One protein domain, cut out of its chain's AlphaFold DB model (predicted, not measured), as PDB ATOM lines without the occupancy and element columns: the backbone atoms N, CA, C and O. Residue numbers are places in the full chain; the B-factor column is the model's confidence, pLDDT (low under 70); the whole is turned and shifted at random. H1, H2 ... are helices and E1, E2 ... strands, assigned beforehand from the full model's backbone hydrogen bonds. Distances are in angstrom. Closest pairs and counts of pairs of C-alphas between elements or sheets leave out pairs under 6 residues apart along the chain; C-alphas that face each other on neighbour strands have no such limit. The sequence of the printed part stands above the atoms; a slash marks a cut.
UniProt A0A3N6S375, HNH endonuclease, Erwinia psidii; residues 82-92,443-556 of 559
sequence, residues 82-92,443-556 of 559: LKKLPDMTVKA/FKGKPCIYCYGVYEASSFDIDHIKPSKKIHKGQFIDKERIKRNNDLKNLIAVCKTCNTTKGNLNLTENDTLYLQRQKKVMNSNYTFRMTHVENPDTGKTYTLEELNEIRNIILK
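Overview. This is residues 82 to 92 and 443 to 556 of the 559 residues of the protein "HNH endonuclease" of Erwinia psidii (UniProt A0A3N6S375). A short two-strand ribbon, E3 with E4, lies in the middle of an elongated, loosely connected model; a second such ribbon, E1 with E2, lies toward one end, and the small helix H1 with a wide loop, of which residues 471 to 480 stand free, sticks out at the other. H2 follows E4 directly and packs on E3, while H3 and H4 are two separate helices, apart from both ribbons and from each other. The printed part has 125 residues, with four named helices and four named strands in the order E1 E2 E3 H1 E4 H2 H3 H4; both sheets are antiparallel, and the class is mixed, with 59 residues in named elements, under half. By its radius of gyration of the C-alphas, 16.0 A, the whole is compact, though its spans are 52 by 32 by 25 A.

Arrangement. Begin with E3, residues 460 to 464, and its antiparallel neighbour E4, residues 491 to 495, where N 461 and O 494 are 2.9 A apart, within hydrogen-bond range. Next look at H2, residues 496 to 502: its closest C-alphas to E3 are those of Lys 496 and Phe 460, 5.3 A apart. At the other end of E3, the closest C-alphas to H1, residues 479 to 485, are those of His 464 and Asn 485, 7.3 A apart. E1, residues 88 to 92, and E2, residues 443 to 447, are antiparallel neighbours, with N 88 and O 445 2.8 A apart; E2 and E4 are near each other, with 6 pairs of C-alphas within 10 A. Residues 533 to 534 pair antiparallel with residues 89 to 90 of E1. H3, residues 509 to 521, is near H2, and H4, residues 544 to 555, touches no helix. In H1, H2 and H4 every O i to N i+4 pair is within hydrogen-bond range; in H3 it is 8 of 9.

Along the chain. Find C-alpha 88 at (-32.787, 17.201, -21.231), where E1 begins; E1 is 12.2 A long and E2 11.3 A. From C-alpha 460 at (-31.872, 7.525, -10.569), E3 runs 13.1 A, as E4 does. H1 measures 9.9 A, H2 10.1 A, H3 19.2 A and H4 16.0 A, ending at C-alpha 555, (-16.624, 7.099, -18.876).

Size, cuts and confidence. The C-alphas of Gly 474 and Gly 539 are the two farthest apart, 54.0 A. Residues 93 to 442 are not printed, and C-alphas 92 and 443 are 7.7 A apart across that cut. The links E2 to E3, E3 to H1 and H3 to H4 are long. The mean pLDDT of the printed part is 72.4; 47 residues are under 70, among them residues 507 to 537.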
ATOM      1  N   LEU A  82     -25.575  13.163 -10.587       85.88
ATOM      2  CA  LEU A  82     -26.650  13.761 -11.384       85.88
ATOM      3  C   LEU A  82     -26.277  15.140 -11.942       85.88
ATOM      4  O   LEU A  82     -26.684  15.452 -13.058       85.88
ATOM      5  N   LYS A  83     -25.477  15.944 -11.224       88.75
ATOM      6  CA  LYS A  83     -24.981  17.245 -11.716       88.75
ATOM      7  C   LYS A  83     -24.084  17.104 -12.957       88.75
ATOM      8  O   LYS A  83     -23.962  18.052 -13.720       88.75
ATOM      9  N   LYS A  84     -23.476  15.932 -13.180       86.56
ATOM     10  CA  LYS A  84     -22.658  15.649 -14.375       86.56
ATOM     11  C   LYS A  84     -23.483  15.266 -15.603       86.56
ATOM     12  O   LYS A  84     -22.939  15.229 -16.702       86.56
ATOM     13  N   LEU A  85     -24.763  14.937 -15.423       84.25
ATOM     14  CA  LEU A  85     -25.656  14.613 -16.527       84.25
ATOM     15  C   LEU A  85     -26.341  15.890 -17.022       84.25
ATOM     16  O   LEU A  85     -26.867  16.640 -16.187       84.25
ATOM     17  N   PRO A  86     -26.387  16.123 -18.347       84.38
ATOM     18  CA  PRO A  86     -27.086  17.274 -18.899       84.38
ATOM     19  C   PRO A  86     -28.579  17.183 -18.582       84.38
ATOM     20  O   PRO A  86     -29.159  16.092 -18.559       84.38
ATOM     21  N   ASP A  87     -29.198  18.332 -18.349       85.06
ATOM     22  CA  ASP A  87     -30.649  18.429 -18.331       85.06
ATOM     23  C   ASP A  87     -31.178  18.348 -19.763       85.06
ATOM     24  O   ASP A  87     -30.651  18.951 -20.699       85.06
ATOM     25  N   MET A  88     -32.199  17.521 -19.942       81.31
ATOM     26  CA  MET A  88     -32.787  17.201 -21.231       81.31
ATOM     27  C   MET A  88     -34.279  17.458 -21.185       81.31
ATOM     28  O   MET A  88     -34.964  17.087 -20.234       81.31
ATOM     29  N   THR A  89     -34.778  18.072 -22.248       77.88
ATOM     30  CA  THR A  89     -36.194  18.252 -22.518       77.88
ATOM     31  C   THR A  89     -36.560  17.419 -23.731       77.88
ATOM     32  O   THR A  89     -36.090  17.660 -24.838       77.88
ATOM     33  N   VAL A  90     -37.403  16.417 -23.535       75.81
ATOM     34  CA  VAL A  90     -37.909  15.584 -24.620       75.81
ATOM     35  C   VAL A  90     -39.312  16.044 -24.951       75.81
ATOM     36  O   VAL A  90     -40.209  15.947 -24.114       75.81
ATOM     37  N   LYS A  91     -39.503  16.540 -26.172       73.50
ATOM     38  CA  LYS A  91     -40.841  16.781 -26.716       73.50
ATOM     39  C   LYS A  91     -41.279  15.508 -27.408       73.50
ATOM     40  O   LYS A  91     -40.771  15.176 -28.470       73.50
ATOM     41  N   ALA A  92     -42.198  14.778 -26.803       68.56
ATOM     42  CA  ALA A  92     -42.673  13.539 -27.378       68.56
ATOM     43  C   ALA A  92     -44.156  13.604 -27.673       68.56
ATOM     44  O   ALA A  92     -44.959  13.939 -26.804       68.56
ATOM     45  N   PHE A 443     -41.213  16.342 -21.473       75.81
ATOM     46  CA  PHE A 443     -40.569  15.685 -20.343       75.81
ATOM     47  C   PHE A 443     -39.235  16.350 -20.056       75.81
ATOM     48  O   PHE A 443     -38.369  16.388 -20.925       75.81
ATOM     49  N   LYS A 444     -39.052  16.843 -18.832       82.12
ATOM     50  CA  LYS A 444     -37.760  17.343 -18.357       82.12
ATOM     51  C   LYS A 444     -37.110  16.293 -17.471       82.12
ATOM     52  O   LYS A 444     -37.749  15.764 -16.564       82.12
ATOM     53  N   GLY A 445     -35.846  15.986 -17.717       88.56
ATOM     54  CA  GLY A 445     -35.129  14.991 -16.934       88.56
ATOM     55  C   GLY A 445     -33.659  14.884 -17.300       88.56
ATOM     56  O   GLY A 445     -33.111  15.729 -17.996       88.56
ATOM     57  N   LYS A 446     -33.023  13.816 -16.829       87.06
ATOM     58  CA  LYS A 446     -31.624  13.491 -17.108       87.06
ATOM     59  C   LYS A 446     -31.546  12.182 -17.902       87.06
ATOM     60  O   LYS A 446     -32.384  11.299 -17.687       87.06
ATOM     61  N   PRO A 447     -30.582  12.029 -18.823       86.62
ATOM     62  CA  PRO A 447     -30.422  10.803 -19.594       86.62
ATOM     63  C   PRO A 447     -29.816   9.691 -18.737       86.62
ATOM     64  O   PRO A 447     -28.813   9.878 -18.052       86.62
ATOM     65  N   CYS A 448     -30.387   8.493 -18.803       86.88
ATOM     66  CA  CYS A 448     -29.758   7.298 -18.260       86.88
ATOM     67  C   CYS A 448     -28.667   6.807 -19.213       86.88
ATOM     68  O   CYS A 448     -28.952   6.468 -20.358       86.88
ATOM     69  N   ILE A 449     -27.436   6.669 -18.725       84.00
ATOM     70  CA  ILE A 449     -26.287   6.287 -19.563       84.00
ATOM     71  C   ILE A 449     -26.392   4.850 -20.111       84.00
ATOM     72  O   ILE A 449     -25.768   4.525 -21.117       84.00
ATOM     73  N   TYR A 450     -27.194   3.976 -19.490       82.00
ATOM     74  CA  TYR A 450     -27.337   2.586 -19.948       82.00
ATOM     75  C   TYR A 450     -28.426   2.402 -21.003       82.00
ATOM     76  O   TYR A 450     -28.250   1.608 -21.923       82.00
ATOM     77  N   CYS A 451     -29.560   3.094 -20.875       77.62
ATOM     78  CA  CYS A 451     -30.700   2.908 -21.780       77.62
ATOM     79  C   CYS A 451     -31.055   4.128 -22.620       77.62
ATOM     80  O   CYS A 451     -31.952   4.016 -23.448       77.62
ATOM     81  N   TYR A 452     -30.381   5.262 -22.416       79.75
ATOM     82  CA  TYR A 452     -30.595   6.517 -23.142       79.75
ATOM     83  C   TYR A 452     -32.012   7.097 -22.996       79.75
ATOM     84  O   TYR A 452     -32.369   8.047 -23.684       79.75
ATOM     85  N   GLY A 453     -32.815   6.560 -22.074       80.06
ATOM     86  CA  GLY A 453     -34.088   7.156 -21.681       80.06
ATOM     87  C   GLY A 453     -33.866   8.397 -20.820       80.06
ATOM     88  O   GLY A 453     -32.878   8.470 -20.085       80.06
ATOM     89  N   VAL A 454     -34.791   9.351 -20.892       81.31
ATOM     90  CA  VAL A 454     -34.784  10.561 -20.062       81.31
ATOM     91  C   VAL A 454     -35.738  10.362 -18.889       81.31
ATOM     92  O   VAL A 454     -36.896  10.004 -19.092       81.31
ATOM     93  N   TYR A 455     -35.246  10.569 -17.666       82.31
ATOM     94  CA  TYR A 455     -36.003  10.330 -16.434       82.31
ATOM     95  C   TYR A 455     -35.854  11.489 -15.449       82.31
ATOM     96  O   TYR A 455     -34.844  12.193 -15.448       82.31
ATOM     97  N   GLU A 456     -36.819  11.652 -14.549       84.12
ATOM     98  CA  GLU A 456     -36.681  12.569 -13.416       84.12
ATOM     99  C   GLU A 456     -35.519  12.156 -12.501       84.12
ATOM    100  O   GLU A 456     -35.230  10.969 -12.337       84.12
ATOM    101  N   ALA A 457     -34.892  13.122 -11.823       84.44
ATOM    102  CA  ALA A 457     -33.776  12.880 -10.900       84.44
ATOM    103  C   ALA A 457     -34.096  11.839  -9.802       84.44
ATOM    104  O   ALA A 457     -33.229  11.066  -9.391       84.44
ATOM    105  N   SER A 458     -35.357  11.772  -9.365       83.06
ATOM    106  CA  SER A 458     -35.880  10.806  -8.384       83.06
ATOM    107  C   SER A 458     -35.801   9.343  -8.856       83.06
ATOM    108  O   SER A 458     -35.793   8.411  -8.039       83.06
ATOM    109  N   SER A 459     -35.717   9.126 -10.171       86.69
ATOM    110  CA  SER A 459     -35.690   7.813 -10.820       86.69
ATOM    111  C   SER A 459     -34.284   7.235 -10.957       86.69
ATOM    112  O   SER A 459     -34.131   6.129 -11.475       86.69
ATOM    113  N   PHE A 460     -33.261   7.952 -10.494       89.12
ATOM    114  CA  PHE A 460     -31.872   7.525 -10.569       89.12
ATOM    115  C   PHE A 460     -31.371   6.906  -9.268       89.12
ATOM    116  O   PHE A 460     -31.739   7.324  -8.167       89.12
ATOM    117  N   ASP A 461     -30.463   5.951  -9.434       92.19
ATOM    118  CA  ASP A 461     -29.577   5.423  -8.406       92.19
ATOM    119  C   ASP A 461     -28.124   5.500  -8.888       92.19
ATOM    120  O   ASP A 461     -27.845   5.787 -10.055       92.19
ATOM    121  N   ILE A 462     -27.192   5.271  -7.964       91.94
ATOM    122  CA  ILE A 462     -25.774   5.139  -8.287       91.94
ATOM    123  C   ILE A 462     -25.452   3.664  -8.474       91.94
ATOM    124  O   ILE A 462     -25.765   2.844  -7.609       91.94
ATOM    125  N   ASP A 463     -24.804   3.363  -9.589       90.81
ATOM    126  CA  ASP A 463     -24.319   2.038  -9.932       90.81
ATOM    127  C   ASP A 463     -22.790   2.038 -10.073       90.81
ATOM    128  O   ASP A 463     -22.164   3.062 -10.365       90.81
ATOM    129  N   HIS A 464     -22.192   0.869  -9.859       89.94
ATOM    130  CA  HIS A 464     -20.770   0.622 -10.056       89.94
ATOM    131  C   HIS A 464     -20.522   0.179 -11.492       89.94
ATOM    132  O   HIS A 464     -20.980  -0.891 -11.876       89.94
ATOM    133  N   ILE A 465     -19.751   0.919 -12.291       85.62
ATOM    134  CA  ILE A 465     -19.429   0.549 -13.684       85.62
ATOM    135  C   ILE A 465     -18.816  -0.859 -13.734       85.62
ATOM    136  O   ILE A 465     -19.272  -1.717 -14.497       85.62
ATOM    137  N   LYS A 466     -17.835  -1.107 -12.860       86.31
ATOM    138  CA  LYS A 466     -17.199  -2.403 -12.613       86.31
ATOM    139  C   LYS A 466     -17.564  -2.862 -11.198       86.31
ATOM    140  O   LYS A 466     -16.845  -2.519 -10.252       86.31
ATOM    141  N   PRO A 467     -18.686  -3.583 -11.014       84.81
ATOM    142  CA  PRO A 467     -19.050  -4.091  -9.703       84.81
ATOM    143  C   PRO A 467     -17.985  -5.079  -9.226       84.81
ATOM    144  O   PRO A 467     -17.621  -6.035  -9.915       84.81
ATOM    145  N   SER A 468     -17.456  -4.861  -8.023       81.50
ATOM    146  CA  SER A 468     -16.575  -5.850  -7.410       81.50
ATOM    147  C   SER A 468     -17.308  -7.193  -7.250       81.50
ATOM    148  O   SER A 468     -18.459  -7.242  -6.817       81.50
ATOM    149  N   LYS A 469     -16.645  -8.306  -7.617       78.62
ATOM    150  CA  LYS A 469     -17.212  -9.659  -7.452       78.62
ATOM    151  C   LYS A 469     -17.731  -9.821  -6.024       78.62
ATOM    152  O   LYS A 469     -16.989  -9.501  -5.088       78.62
ATOM    153  N   LYS A 470     -18.965 -10.329  -5.880       73.19
ATOM    154  CA  LYS A 470     -19.575 -10.625  -4.577       73.19
ATOM    155  C   LYS A 470     -18.574 -11.400  -3.732       73.19
ATOM    156  O   LYS A 470     -18.080 -12.448  -4.140       73.19
ATOM    157  N   ILE A 471     -18.237 -10.830  -2.587       67.81
ATOM    158  CA  ILE A 471     -17.277 -11.417  -1.663       67.81
ATOM    159  C   ILE A 471     -17.998 -12.570  -0.969       67.81
ATOM    160  O   ILE A 471     -19.098 -12.389  -0.443       67.81
ATOM    161  N   HIS A 472     -17.424 -13.772  -1.032       72.56
ATOM    162  CA  HIS A 472     -17.990 -14.919  -0.329       72.56
ATOM    163  C   HIS A 472     -17.988 -14.636   1.177       72.56
ATOM    164  O   HIS A 472     -17.051 -14.019   1.693       72.56
ATOM    165  N   LYS A 473     -19.040 -15.069   1.887       71.56
ATOM    166  CA  LYS A 473     -19.124 -14.926   3.348       71.56
ATOM    167  C   LYS A 473     -17.827 -15.460   3.980       71.56
ATOM    168  O   LYS A 473     -17.493 -16.619   3.767       71.56
ATOM    169  N   GLY A 474     -17.109 -14.608   4.716       75.06
ATOM    170  CA  GLY A 474     -15.860 -14.960   5.410       75.06
ATOM    171  C   GLY A 474     -14.563 -14.447   4.770       75.06
ATOM    172  O   GLY A 474     -13.515 -14.539   5.400       75.06
ATOM    173  N   GLN A 475     -14.595 -13.868   3.565       75.56
ATOM    174  CA  GLN A 475     -13.413 -13.207   2.998       75.56
ATOM    175  C   GLN A 475     -13.264 -11.779   3.540       75.56
ATOM    176  O   GLN A 475     -14.192 -10.971   3.452       75.56
ATOM    177  N   PHE A 476     -12.079 -11.457   4.069       74.56
ATOM    178  CA  PHE A 476     -11.735 -10.097   4.482       74.56
ATOM    179  C   PHE A 476     -11.782  -9.150   3.281       74.56
ATOM    180  O   PHE A 476     -11.132  -9.373   2.256       74.56
ATOM    181  N   ILE A 477     -12.562  -8.079   3.413       72.56
ATOM    182  CA  ILE A 477     -12.588  -7.012   2.420       72.56
ATOM    183  C   ILE A 477     -11.426  -6.072   2.725       72.56
ATOM    184  O   ILE A 477     -11.457  -5.335   3.707       72.56
ATOM    185  N   ASP A 478     -10.408  -6.094   1.872       81.38
ATOM    186  CA  ASP A 478      -9.328  -5.113   1.921       81.38
ATOM    187  C   ASP A 478      -9.898  -3.685   1.769       81.38
ATOM    188  O   ASP A 478     -10.687  -3.407   0.856       81.38
ATOM    189  N   LYS A 479      -9.497  -2.772   2.663       80.81
ATOM    190  CA  LYS A 479      -9.892  -1.355   2.637       80.81
ATOM    191  C   LYS A 479      -9.566  -0.712   1.288       80.81
ATOM    192  O   LYS A 479     -10.383   0.049   0.769       80.81
ATOM    193  N   GLU A 480      -8.440  -1.076   0.672       82.19
ATOM    194  CA  GLU A 480      -8.055  -0.577  -0.655       82.19
ATOM    195  C   GLU A 480      -8.989  -1.084  -1.762       82.19
ATOM    196  O   GLU A 480      -9.227  -0.409  -2.766       82.19
ATOM    197  N   ARG A 481      -9.598  -2.262  -1.591       78.44
ATOM    198  CA  ARG A 481     -10.618  -2.767  -2.520       78.44
ATOM    199  C   ARG A 481     -11.933  -2.000  -2.391       78.44
ATOM    200  O   ARG A 481     -12.526  -1.683  -3.419       78.44
ATOM    201  N   ILE A 482     -12.374  -1.667  -1.173       80.50
ATOM    202  CA  ILE A 482     -13.565  -0.819  -0.957       80.50
ATOM    203  C   ILE A 482     -13.336   0.563  -1.562       80.50
ATOM    204  O   ILE A 482     -14.193   1.061  -2.290       80.50
ATOM    205  N   LYS A 483     -12.162   1.149  -1.307       81.00
ATOM    206  CA  LYS A 483     -11.774   2.462  -1.826       81.00
ATOM    207  C   LYS A 483     -11.785   2.494  -3.354       81.00
ATOM    208  O   LYS A 483     -12.399   3.386  -3.921       81.00
ATOM    209  N   ARG A 484     -11.206   1.484  -4.018       81.56
ATOM    210  CA  ARG A 484     -11.262   1.345  -5.487       81.56
ATOM    211  C   ARG A 484     -12.678   1.122  -6.014       81.56
ATOM    212  O   ARG A 484     -13.038   1.675  -7.044       81.56
ATOM    213  N   ASN A 485     -13.488   0.315  -5.327       83.38
ATOM    214  CA  ASN A 485     -14.860   0.057  -5.761       83.38
ATOM    215  C   ASN A 485     -15.725   1.321  -5.655       83.38
ATOM    216  O   ASN A 485     -16.540   1.559  -6.535       83.38
ATOM    217  N   ASN A 486     -15.517   2.143  -4.625       84.62
ATOM    218  CA  ASN A 486     -16.234   3.401  -4.404       84.62
ATOM    219  C   ASN A 486     -15.510   4.631  -4.976       84.62
ATOM    220  O   ASN A 486     -15.885   5.759  -4.654       84.62
ATOM    221  N   ASP A 487     -14.487   4.431  -5.810       85.38
ATOM    222  CA  ASP A 487     -13.839   5.511  -6.549       85.38
ATOM    223  C   ASP A 487     -14.890   6.215  -7.416       85.38
ATOM    224  O   ASP A 487     -15.671   5.556  -8.103       85.38
ATOM    225  N   LEU A 488     -14.902   7.551  -7.413       81.62
ATOM    226  CA  LEU A 488     -15.811   8.355  -8.232       81.62
ATOM    227  C   LEU A 488     -15.771   7.966  -9.717       81.62
ATOM    228  O   LEU A 488     -16.794   8.093 -10.387       81.62
ATOM    229  N   LYS A 489     -14.627   7.473 -10.220       83.44
ATOM    230  CA  LYS A 489     -14.453   6.969 -11.593       83.44
ATOM    231  C   LYS A 489     -15.203   5.659 -11.858       83.44
ATOM    232  O   LYS A 489     -15.428   5.318 -13.012       83.44
ATOM    233  N   ASN A 490     -15.563   4.911 -10.817       86.81
ATOM    234  CA  ASN A 490     -16.332   3.672 -10.909       86.81
ATOM    235  C   ASN A 490     -17.826   3.883 -10.621       86.81
ATOM    236  O   ASN A 490     -18.587   2.926 -10.700       86.81
ATOM    237  N   LEU A 491     -18.253   5.096 -10.266       88.69
ATOM    238  CA  LEU A 491     -19.634   5.401  -9.901       88.69
ATOM    239  C   LEU A 491     -20.329   6.173 -11.013       88.69
ATOM    240  O   LEU A 491     -19.803   7.169 -11.504       88.69
ATOM    241  N   ILE A 492     -21.542   5.753 -11.359       90.38
ATOM    242  CA  ILE A 492     -22.335   6.388 -12.408       90.38
ATOM    243  C   ILE A 492     -23.808   6.460 -12.011       90.38
ATOM    244  O   ILE A 492     -24.339   5.537 -11.398       90.38
ATOM    245  N   ALA A 493     -24.473   7.567 -12.342       90.25
ATOM    246  CA  ALA A 493     -25.913   7.688 -12.150       90.25
ATOM    247  C   ALA A 493     -26.657   7.006 -13.307       90.25
ATOM    248  O   ALA A 493     -26.464   7.347 -14.475       90.25
ATOM    249  N   VAL A 494     -27.533   6.057 -12.979       90.12
ATOM    250  CA  VAL A 494     -28.381   5.336 -13.941       90.12
ATOM    251  C   VAL A 494     -29.802   5.205 -13.411       90.12
ATOM    252  O   VAL A 494     -30.032   5.291 -12.206       90.12
ATOM    253  N   CYS A 495     -30.783   5.006 -14.295       89.00
ATOM    254  CA  CYS A 495     -32.155   4.803 -13.841       89.00
ATOM    255  C   CYS A 495     -32.267   3.513 -13.008       89.00
ATOM    256  O   CYS A 495     -31.591   2.518 -13.287       89.00
ATOM    257  N   LYS A 496     -33.151   3.526 -12.004       85.38
ATOM    258  CA  LYS A 496     -33.387   2.418 -11.064       85.38
ATOM    259  C   LYS A 496     -33.591   1.083 -11.773       85.38
ATOM    260  O   LYS A 496     -32.967   0.097 -11.404       85.38
ATOM    261  N   THR A 497     -34.375   1.068 -12.851       82.88
ATOM    262  CA  THR A 497     -34.602  -0.134 -13.664       82.88
ATOM    263  C   THR A 497     -33.297  -0.693 -14.222       82.88
ATOM    264  O   THR A 497     -33.030  -1.878 -14.077       82.88
ATOM    265  N   CYS A 498     -32.451   0.149 -14.824       84.56
ATOM    266  CA  CYS A 498     -31.171  -0.301 -15.372       84.56
ATOM    267  C   CYS A 498     -30.210  -0.780 -14.282       84.56
ATOM    268  O   CYS A 498     -29.510  -1.766 -14.501       84.56
ATOM    269  N   ASN A 499     -30.213  -0.123 -13.118       85.38
ATOM    270  CA  ASN A 499     -29.440  -0.556 -11.957       85.38
ATOM    271  C   ASN A 499     -29.853  -1.974 -11.515       85.38
ATOM    272  O   ASN A 499     -29.017  -2.862 -11.375       85.38
ATOM    273  N   THR A 500     -31.160  -2.222 -11.379       80.75
ATOM    274  CA  THR A 500     -31.688  -3.537 -10.986       80.75
ATOM    275  C   THR A 500     -31.428  -4.611 -12.047       80.75
ATOM    276  O   THR A 500     -31.010  -5.712 -11.697       80.75
ATOM    277  N   THR A 501     -31.639  -4.312 -13.336       80.12
ATOM    278  CA  THR A 501     -31.494  -5.295 -14.426       80.12
ATOM    279  C   THR A 501     -30.040  -5.691 -14.686       80.12
ATOM    280  O   THR A 501     -29.779  -6.848 -15.003       80.12
ATOM    281  N   LYS A 502     -29.078  -4.765 -14.554       82.00
ATOM    282  CA  LYS A 502     -27.655  -5.068 -14.786       82.00
ATOM    283  C   LYS A 502     -27.118  -6.125 -13.815       82.00
ATOM    284  O   LYS A 502     -26.289  -6.954 -14.197       82.00
ATOM    285  N   GLY A 503     -27.555  -6.095 -12.555       77.94
ATOM    286  CA  GLY A 503     -27.037  -6.989 -11.522       77.94
ATOM    287  C   GLY A 503     -25.518  -6.843 -11.336       77.94
ATOM    288  O   GLY A 503     -25.015  -5.741 -11.164       77.94
ATOM    289  N   ASN A 504     -24.771  -7.957 -11.376       71.81
ATOM    290  CA  ASN A 504     -23.305  -7.959 -11.189       71.81
ATOM    291  C   ASN A 504     -22.513  -7.968 -12.509       71.81
ATOM    292  O   ASN A 504     -21.330  -8.315 -12.503       71.81
ATOM    293  N   LEU A 505     -23.151  -7.690 -13.647       72.94
ATOM    294  CA  LEU A 505     -22.461  -7.708 -14.934       72.94
ATOM    295  C   LEU A 505     -21.471  -6.540 -15.003       72.94
ATOM    296  O   LEU A 505     -21.826  -5.396 -14.729       72.94
ATOM    297  N   ASN A 506     -20.222  -6.821 -15.375       72.12
ATOM    298  CA  ASN A 506     -19.293  -5.765 -15.765       72.12
ATOM    299  C   ASN A 506     -19.775  -5.209 -17.096       72.12
ATOM    300  O   ASN A 506     -19.961  -5.981 -18.027       72.12
ATOM    301  N   LEU A 507     -19.954  -3.896 -17.203       67.69
ATOM    302  CA  LEU A 507     -20.246  -3.313 -18.504       67.69
ATOM    303  C   LEU A 507     -18.949  -3.172 -19.288       67.69
ATOM    304  O   LEU A 507     -18.138  -2.287 -19.010       67.69
ATOM    305  N   THR A 508     -18.755  -4.048 -20.268       67.00
ATOM    306  CA  THR A 508     -17.866  -3.747 -21.388       67.00
ATOM    307  C   THR A 508     -18.564  -2.791 -22.359       67.00
ATOM    308  O   THR A 508     -19.782  -2.594 -22.318       67.00
ATOM    309  N   GLU A 509     -17.795  -2.183 -23.259       59.69
ATOM    310  CA  GLU A 509     -18.322  -1.330 -24.331       59.69
ATOM    311  C   GLU A 509     -19.368  -2.079 -25.190       59.69
ATOM    312  O   GLU A 509     -20.438  -1.546 -25.505       59.69
ATOM    313  N   ASN A 510     -19.137  -3.374 -25.430       59.78
ATOM    314  CA  ASN A 510     -20.059  -4.266 -26.136       59.78
ATOM    315  C   ASN A 510     -21.325  -4.609 -25.331       59.78
ATOM    316  O   ASN A 510     -22.403  -4.715 -25.920       59.78
ATOM    317  N   ASP A 511     -21.246  -4.723 -24.001       59.81
ATOM    318  CA  ASP A 511     -22.403  -5.073 -23.158       59.81
ATOM    319  C   ASP A 511     -23.462  -3.973 -23.138       59.81
ATOM    320  O   ASP A 511     -24.657  -4.247 -23.053       59.81
ATOM    321  N   THR A 512     -23.056  -2.714 -23.278       56.38
ATOM    322  CA  THR A 512     -24.025  -1.621 -23.413       56.38
ATOM    323  C   THR A 512     -24.741  -1.600 -24.756       56.38
ATOM    324  O   THR A 512     -25.943  -1.347 -24.782       56.38
ATOM    325  N   LEU A 513     -24.059  -1.947 -25.853       54.81
ATOM    326  CA  LEU A 513     -24.711  -2.178 -27.147       54.81
ATOM    327  C   LEU A 513     -25.634  -3.401 -27.086       54.81
ATOM    328  O   LEU A 513     -26.709  -3.397 -27.681       54.81
ATOM    329  N   TYR A 514     -25.255  -4.432 -26.332       55.72
ATOM    330  CA  TYR A 514     -26.080  -5.611 -26.093       55.72
ATOM    331  C   TYR A 514     -27.330  -5.295 -25.258       55.72
ATOM    332  O   TYR A 514     -28.421  -5.705 -25.643       55.72
ATOM    333  N   LEU A 515     -27.227  -4.503 -24.185       56.91
ATOM    334  CA  LEU A 515     -28.379  -4.038 -23.398       56.91
ATOM    335  C   LEU A 515     -29.303  -3.116 -24.209       56.91
ATOM    336  O   LEU A 515     -30.525  -3.211 -24.089       56.91
ATOM    337  N   GLN A 516     -28.741  -2.274 -25.084       54.94
ATOM    338  CA  GLN A 516     -29.509  -1.504 -26.067       54.94
ATOM    339  C   GLN A 516     -30.224  -2.415 -27.084       54.94
ATOM    340  O   GLN A 516     -31.367  -2.145 -27.449       54.94
ATOM    341  N   ARG A 517     -29.580  -3.498 -27.549       51.81
ATOM    342  CA  ARG A 517     -30.154  -4.462 -28.510       51.81
ATOM    343  C   ARG A 517     -31.214  -5.366 -27.878       51.81
ATOM    344  O   ARG A 517     -32.272  -5.527 -28.469       51.81
ATOM    345  N   GLN A 518     -30.988  -5.885 -26.675       48.84
ATOM    346  CA  GLN A 518     -31.966  -6.665 -25.907       48.84
ATOM    347  C   GLN A 518     -33.243  -5.853 -25.644       48.84
ATOM    348  O   GLN A 518     -34.340  -6.365 -25.838       48.84
ATOM    349  N   LYS A 519     -33.120  -4.558 -25.321       52.09
ATOM    350  CA  LYS A 519     -34.277  -3.657 -25.173       52.09
ATOM    351  C   LYS A 519     -34.963  -3.283 -26.490       52.09
ATOM    352  O   LYS A 519     -36.147  -2.989 -26.471       52.09
ATOM    353  N   LYS A 520     -34.263  -3.320 -27.632       47.00
ATOM    354  CA  LYS A 520     -34.911  -3.210 -28.956       47.00
ATOM    355  C   LYS A 520     -35.765  -4.436 -29.303       47.00
ATOM    356  O   LYS A 520     -36.637  -4.316 -30.153       47.00
ATOM    357  N   VAL A 521     -35.482  -5.592 -28.697       39.38
ATOM    358  CA  VAL A 521     -36.106  -6.887 -29.023       39.38
ATOM    359  C   VAL A 521     -37.183  -7.293 -28.001       39.38
ATOM    360  O   VAL A 521     -38.125  -7.982 -28.369       39.38
ATOM    361  N   MET A 522     -37.086  -6.841 -26.744       35.88
ATOM    362  CA  MET A 522     -37.963  -7.240 -25.630       35.88
ATOM    363  C   MET A 522     -38.954  -6.142 -25.213       35.88
ATOM    364  O   MET A 522     -38.843  -5.604 -24.120       35.88
ATOM    365  N   ASN A 523     -39.974  -5.889 -26.025       38.50
ATOM    366  CA  ASN A 523     -41.183  -5.148 -25.637       38.50
ATOM    367  C   ASN A 523     -41.126  -3.608 -25.710       38.50
ATOM    368  O   ASN A 523     -40.127  -2.949 -25.420       38.50
ATOM    369  N   SER A 524     -42.267  -3.089 -26.177       46.44
ATOM    370  CA  SER A 524     -43.010  -1.904 -25.731       46.44
ATOM    371  C   SER A 524     -42.420  -1.111 -24.545       46.44
ATOM    372  O   SER A 524     -41.790  -1.665 -23.649       46.44
ATOM    373  N   ASN A 525     -42.720   0.198 -24.502       40.56
ATOM    374  CA  ASN A 525     -42.596   1.123 -23.355       40.56
ATOM    375  C   ASN A 525     -41.502   2.199 -23.498       40.56
ATOM    376  O   ASN A 525     -40.310   1.927 -23.382       40.56
ATOM    377  N   TYR A 526     -41.938   3.444 -23.745       43.50
ATOM    378  CA  TYR A 526     -41.173   4.708 -23.720       43.50
ATOM    379  C   TYR A 526     -39.645   4.615 -23.865       43.50
ATOM    380  O   TYR A 526     -38.877   4.991 -22.979       43.50
ATOM    381  N   THR A 527     -39.186   4.223 -25.048       38.84
ATOM    382  CA  THR A 527     -37.981   4.842 -25.599       38.84
ATOM    383  C   THR A 527     -38.463   5.981 -26.475       38.84
ATOM    384  O   THR A 527     -38.861   5.775 -27.620       38.84
ATOM    385  N   PHE A 528     -38.483   7.204 -25.939       44.22
ATOM    386  CA  PHE A 528     -38.565   8.359 -26.820       44.22
ATOM    387  C   PHE A 528     -37.361   8.270 -27.744       44.22
ATOM    388  O   PHE A 528     -36.216   8.337 -27.287       44.22
ATOM    389  N   ARG A 529     -37.610   8.000 -29.032       41.12
ATOM    390  CA  ARG A 529     -36.535   8.011 -30.015       41.12
ATOM    391  C   ARG A 529     -35.859   9.369 -29.905       41.12
ATOM    392  O   ARG A 529     -36.516  10.406 -29.852       41.12
ATOM    393  N   MET A 530     -34.537   9.326 -29.851       47.31
ATOM    394  CA  MET A 530     -33.669  10.474 -29.621       47.31
ATOM    395  C   MET A 530     -33.828  11.631 -30.611       47.31
ATOM    396  O   MET A 530     -33.292  12.708 -30.384       47.31
ATOM    397  N   THR A 531     -34.605  11.443 -31.674       43.44
ATOM    398  CA  THR A 531     -34.939  12.454 -32.675       43.44
ATOM    399  C   THR A 531     -35.649  13.695 -32.112       43.44
ATOM    400  O   THR A 531     -35.864  14.635 -32.869       43.44
ATOM    401  N   HIS A 532     -35.999  13.734 -30.816       49.59
ATOM    402  CA  HIS A 532     -36.745  14.838 -30.193       49.59
ATOM    403  C   HIS A 532     -36.185  15.344 -28.846       49.59
ATOM    404  O   HIS A 532     -36.931  15.910 -28.040       49.59
ATOM    405  N   VAL A 533     -34.899  15.113 -28.559       57.94
ATOM    406  CA  VAL A 533     -34.270  15.535 -27.293       57.94
ATOM    407  C   VAL A 533     -33.582  16.885 -27.474       57.94
ATOM    408  O   VAL A 533     -32.616  16.979 -28.222       57.94
ATOM    409  N   GLU A 534     -34.059  17.909 -26.769       62.78
ATOM    410  CA  GLU A 534     -33.572  19.291 -26.788       62.78
ATOM    411  C   GLU A 534     -33.037  19.671 -25.396       62.78
ATOM    412  O   GLU A 534     -33.666  19.397 -24.374       62.78
ATOM    413  N   ASN A 535     -31.869  20.297 -25.314       64.06
ATOM    414  CA  ASN A 535     -31.407  20.919 -24.079       64.06
ATOM    415  C   ASN A 535     -32.268  22.165 -23.795       64.06
ATOM    416  O   ASN A 535     -32.271  23.068 -24.630       64.06
ATOM    417  N   PRO A 536     -32.962  22.276 -22.650       55.69
ATOM    418  CA  PRO A 536     -33.805  23.440 -22.376       55.69
ATOM    419  C   PRO A 536     -33.023  24.751 -22.257       55.69
ATOM    420  O   PRO A 536     -33.560  25.800 -22.597       55.69
ATOM    421  N   ASP A 537     -31.780  24.694 -21.780       61.50
ATOM    422  CA  ASP A 537     -30.982  25.887 -21.491       61.50
ATOM    423  C   ASP A 537     -30.255  26.396 -22.738       61.50
ATOM    424  O   ASP A 537     -29.989  27.588 -22.866       61.50
ATOM    425  N   THR A 538     -29.927  25.494 -23.671       71.56
ATOM    426  CA  THR A 538     -29.151  25.835 -24.878       71.56
ATOM    427  C   THR A 538     -29.934  25.705 -26.184       71.56
ATOM    428  O   THR A 538     -29.432  26.114 -27.226       71.56
ATOM    429  N   GLY A 539     -31.129  25.105 -26.168       69.25
ATOM    430  CA  GLY A 539     -31.917  24.788 -27.368       69.25
ATOM    431  C   GLY A 539     -31.282  23.730 -28.282       69.25
ATOM    432  O   GLY A 539     -31.810  23.426 -29.349       69.25
ATOM    433  N   LYS A 540     -30.129  23.161 -27.900       72.69
ATOM    434  CA  LYS A 540     -29.399  22.187 -28.718       72.69
ATOM    435  C   LYS A 540     -30.129  20.845 -28.729       72.69
ATOM    436  O   LYS A 540     -30.376  20.274 -27.668       72.69
ATOM    437  N   THR A 541     -30.413  20.303 -29.909       67.94
ATOM    438  CA  THR A 541     -30.862  18.914 -30.059       67.94
ATOM    439  C   THR A 541     -29.677  17.950 -30.015       67.94
ATOM    440  O   THR A 541     -28.636  18.232 -30.602       67.94
ATOM    441  N   TYR A 542     -29.813  16.829 -29.300       62.50
ATOM    442  CA  TYR A 542     -28.749  15.823 -29.182       62.50
ATOM    443  C   TYR A 542     -29.048  14.585 -30.029       62.50
ATOM    444  O   TYR A 542     -30.072  13.923 -29.853       62.50
ATOM    445  N   THR A 543     -28.111  14.233 -30.902       68.44
ATOM    446  CA  THR A 543     -28.094  12.972 -31.661       68.44
ATOM    447  C   THR A 543     -27.593  11.798 -30.809       68.44
ATOM    448  O   THR A 543     -27.007  11.989 -29.737       68.44
ATOM    449  N   LEU A 544     -27.848  10.554 -31.248       59.38
ATOM    450  CA  LEU A 544     -27.400   9.348 -30.529       59.38
ATOM    451  C   LEU A 544     -25.874   9.290 -30.455       59.38
ATOM    452  O   LEU A 544     -25.315   8.878 -29.438       59.38
ATOM    453  N   GLU A 545     -25.219   9.744 -31.516       67.19
ATOM    454  CA  GLU A 545     -23.780   9.919 -31.614       67.19
ATOM    455  C   GLU A 545     -23.270  10.893 -30.539       67.19
ATOM    456  O   GLU A 545     -22.387  10.532 -29.765       67.19
ATOM    457  N   GLU A 546     -23.890  12.066 -30.382       68.19
ATOM    458  CA  GLU A 546     -23.486  13.056 -29.370       68.19
ATOM    459  C   GLU A 546     -23.727  12.583 -27.929       68.19
ATOM    460  O   GLU A 546     -22.921  12.859 -27.037       68.19
ATOM    461  N   LEU A 547     -24.800  11.830 -27.660       63.84
ATOM    462  CA  LEU A 547     -24.973  11.208 -26.342       63.84
ATOM    463  C   LEU A 547     -23.929  10.124 -26.076       63.84
ATOM    464  O   LEU A 547     -23.490   9.971 -24.934       63.84
ATOM    465  N   ASN A 548     -23.520   9.377 -27.103       63.97
ATOM    466  CA  ASN A 548     -22.410   8.436 -26.989       63.97
ATOM    467  C   ASN A 548     -21.088   9.163 -26.725       63.97
ATOM    468  O   ASN A 548     -20.296   8.684 -25.919       63.97
ATOM    469  N   GLU A 549     -20.863  10.333 -27.319       73.94
ATOM    470  CA  GLU A 549     -19.705  11.173 -27.010       73.94
ATOM    471  C   GLU A 549     -19.728  11.673 -25.565       73.94
ATOM    472  O   GLU A 549     -18.742  11.494 -24.852       73.94
ATOM    473  N   ILE A 550     -20.856  12.212 -25.087       68.56
ATOM    474  CA  ILE A 550     -21.029  12.625 -23.683       68.56
ATOM    475  C   ILE A 550     -20.776  11.443 -22.749       68.56
ATOM    476  O   ILE A 550     -20.041  11.555 -21.770       68.56
ATOM    477  N   ARG A 551     -21.341  10.280 -23.074       66.94
ATOM    478  CA  ARG A 551     -21.094   9.041 -22.347       66.94
ATOM    479  C   ARG A 551     -19.608   8.692 -22.335       66.94
ATOM    480  O   ARG A 551     -19.081   8.387 -21.272       66.94
ATOM    481  N   ASN A 552     -18.930   8.747 -23.474       73.88
ATOM    482  CA  ASN A 552     -17.504   8.454 -23.575       73.88
ATOM    483  C   ASN A 552     -16.663   9.467 -22.791       73.88
ATOM    484  O   ASN A 552     -15.663   9.082 -22.199       73.88
ATOM    485  N   ILE A 553     -17.073  10.735 -22.723       73.75
ATOM    486  CA  ILE A 553     -16.445  11.758 -21.876       73.75
ATOM    487  C   ILE A 553     -16.628  11.416 -20.393       73.75
ATOM    488  O   ILE A 553     -15.663  11.472 -19.637       73.75
ATOM    489  N   ILE A 554     -17.832  11.012 -19.977       64.69
ATOM    490  CA  ILE A 554     -18.128  10.634 -18.585       64.69
ATOM    491  C   ILE A 554     -17.392   9.348 -18.184       64.69
ATOM    492  O   ILE A 554     -16.935   9.227 -17.049       64.69
ATOM    493  N   LEU A 555     -17.287   8.384 -19.103       64.19
ATOM    494  CA  LEU A 555     -16.624   7.099 -18.876       64.19
ATOM    495  C   LEU A 555     -15.098   7.172 -19.019       64.19
ATOM    496  O   LEU A 555     -14.407   6.268 -18.543       64.19
ATOM    497  N   LYS A 556     -14.557   8.215 -19.661       69.62
ATOM    498  CA  LYS A 556     -13.110   8.426 -19.739       69.62
ATOM    499  C   LYS A 556     -12.576   8.745 -18.339       69.62
ATOM    500  O   LYS A 556     -13.076   9.659 -17.683       69.62
TER     501      LYS A 556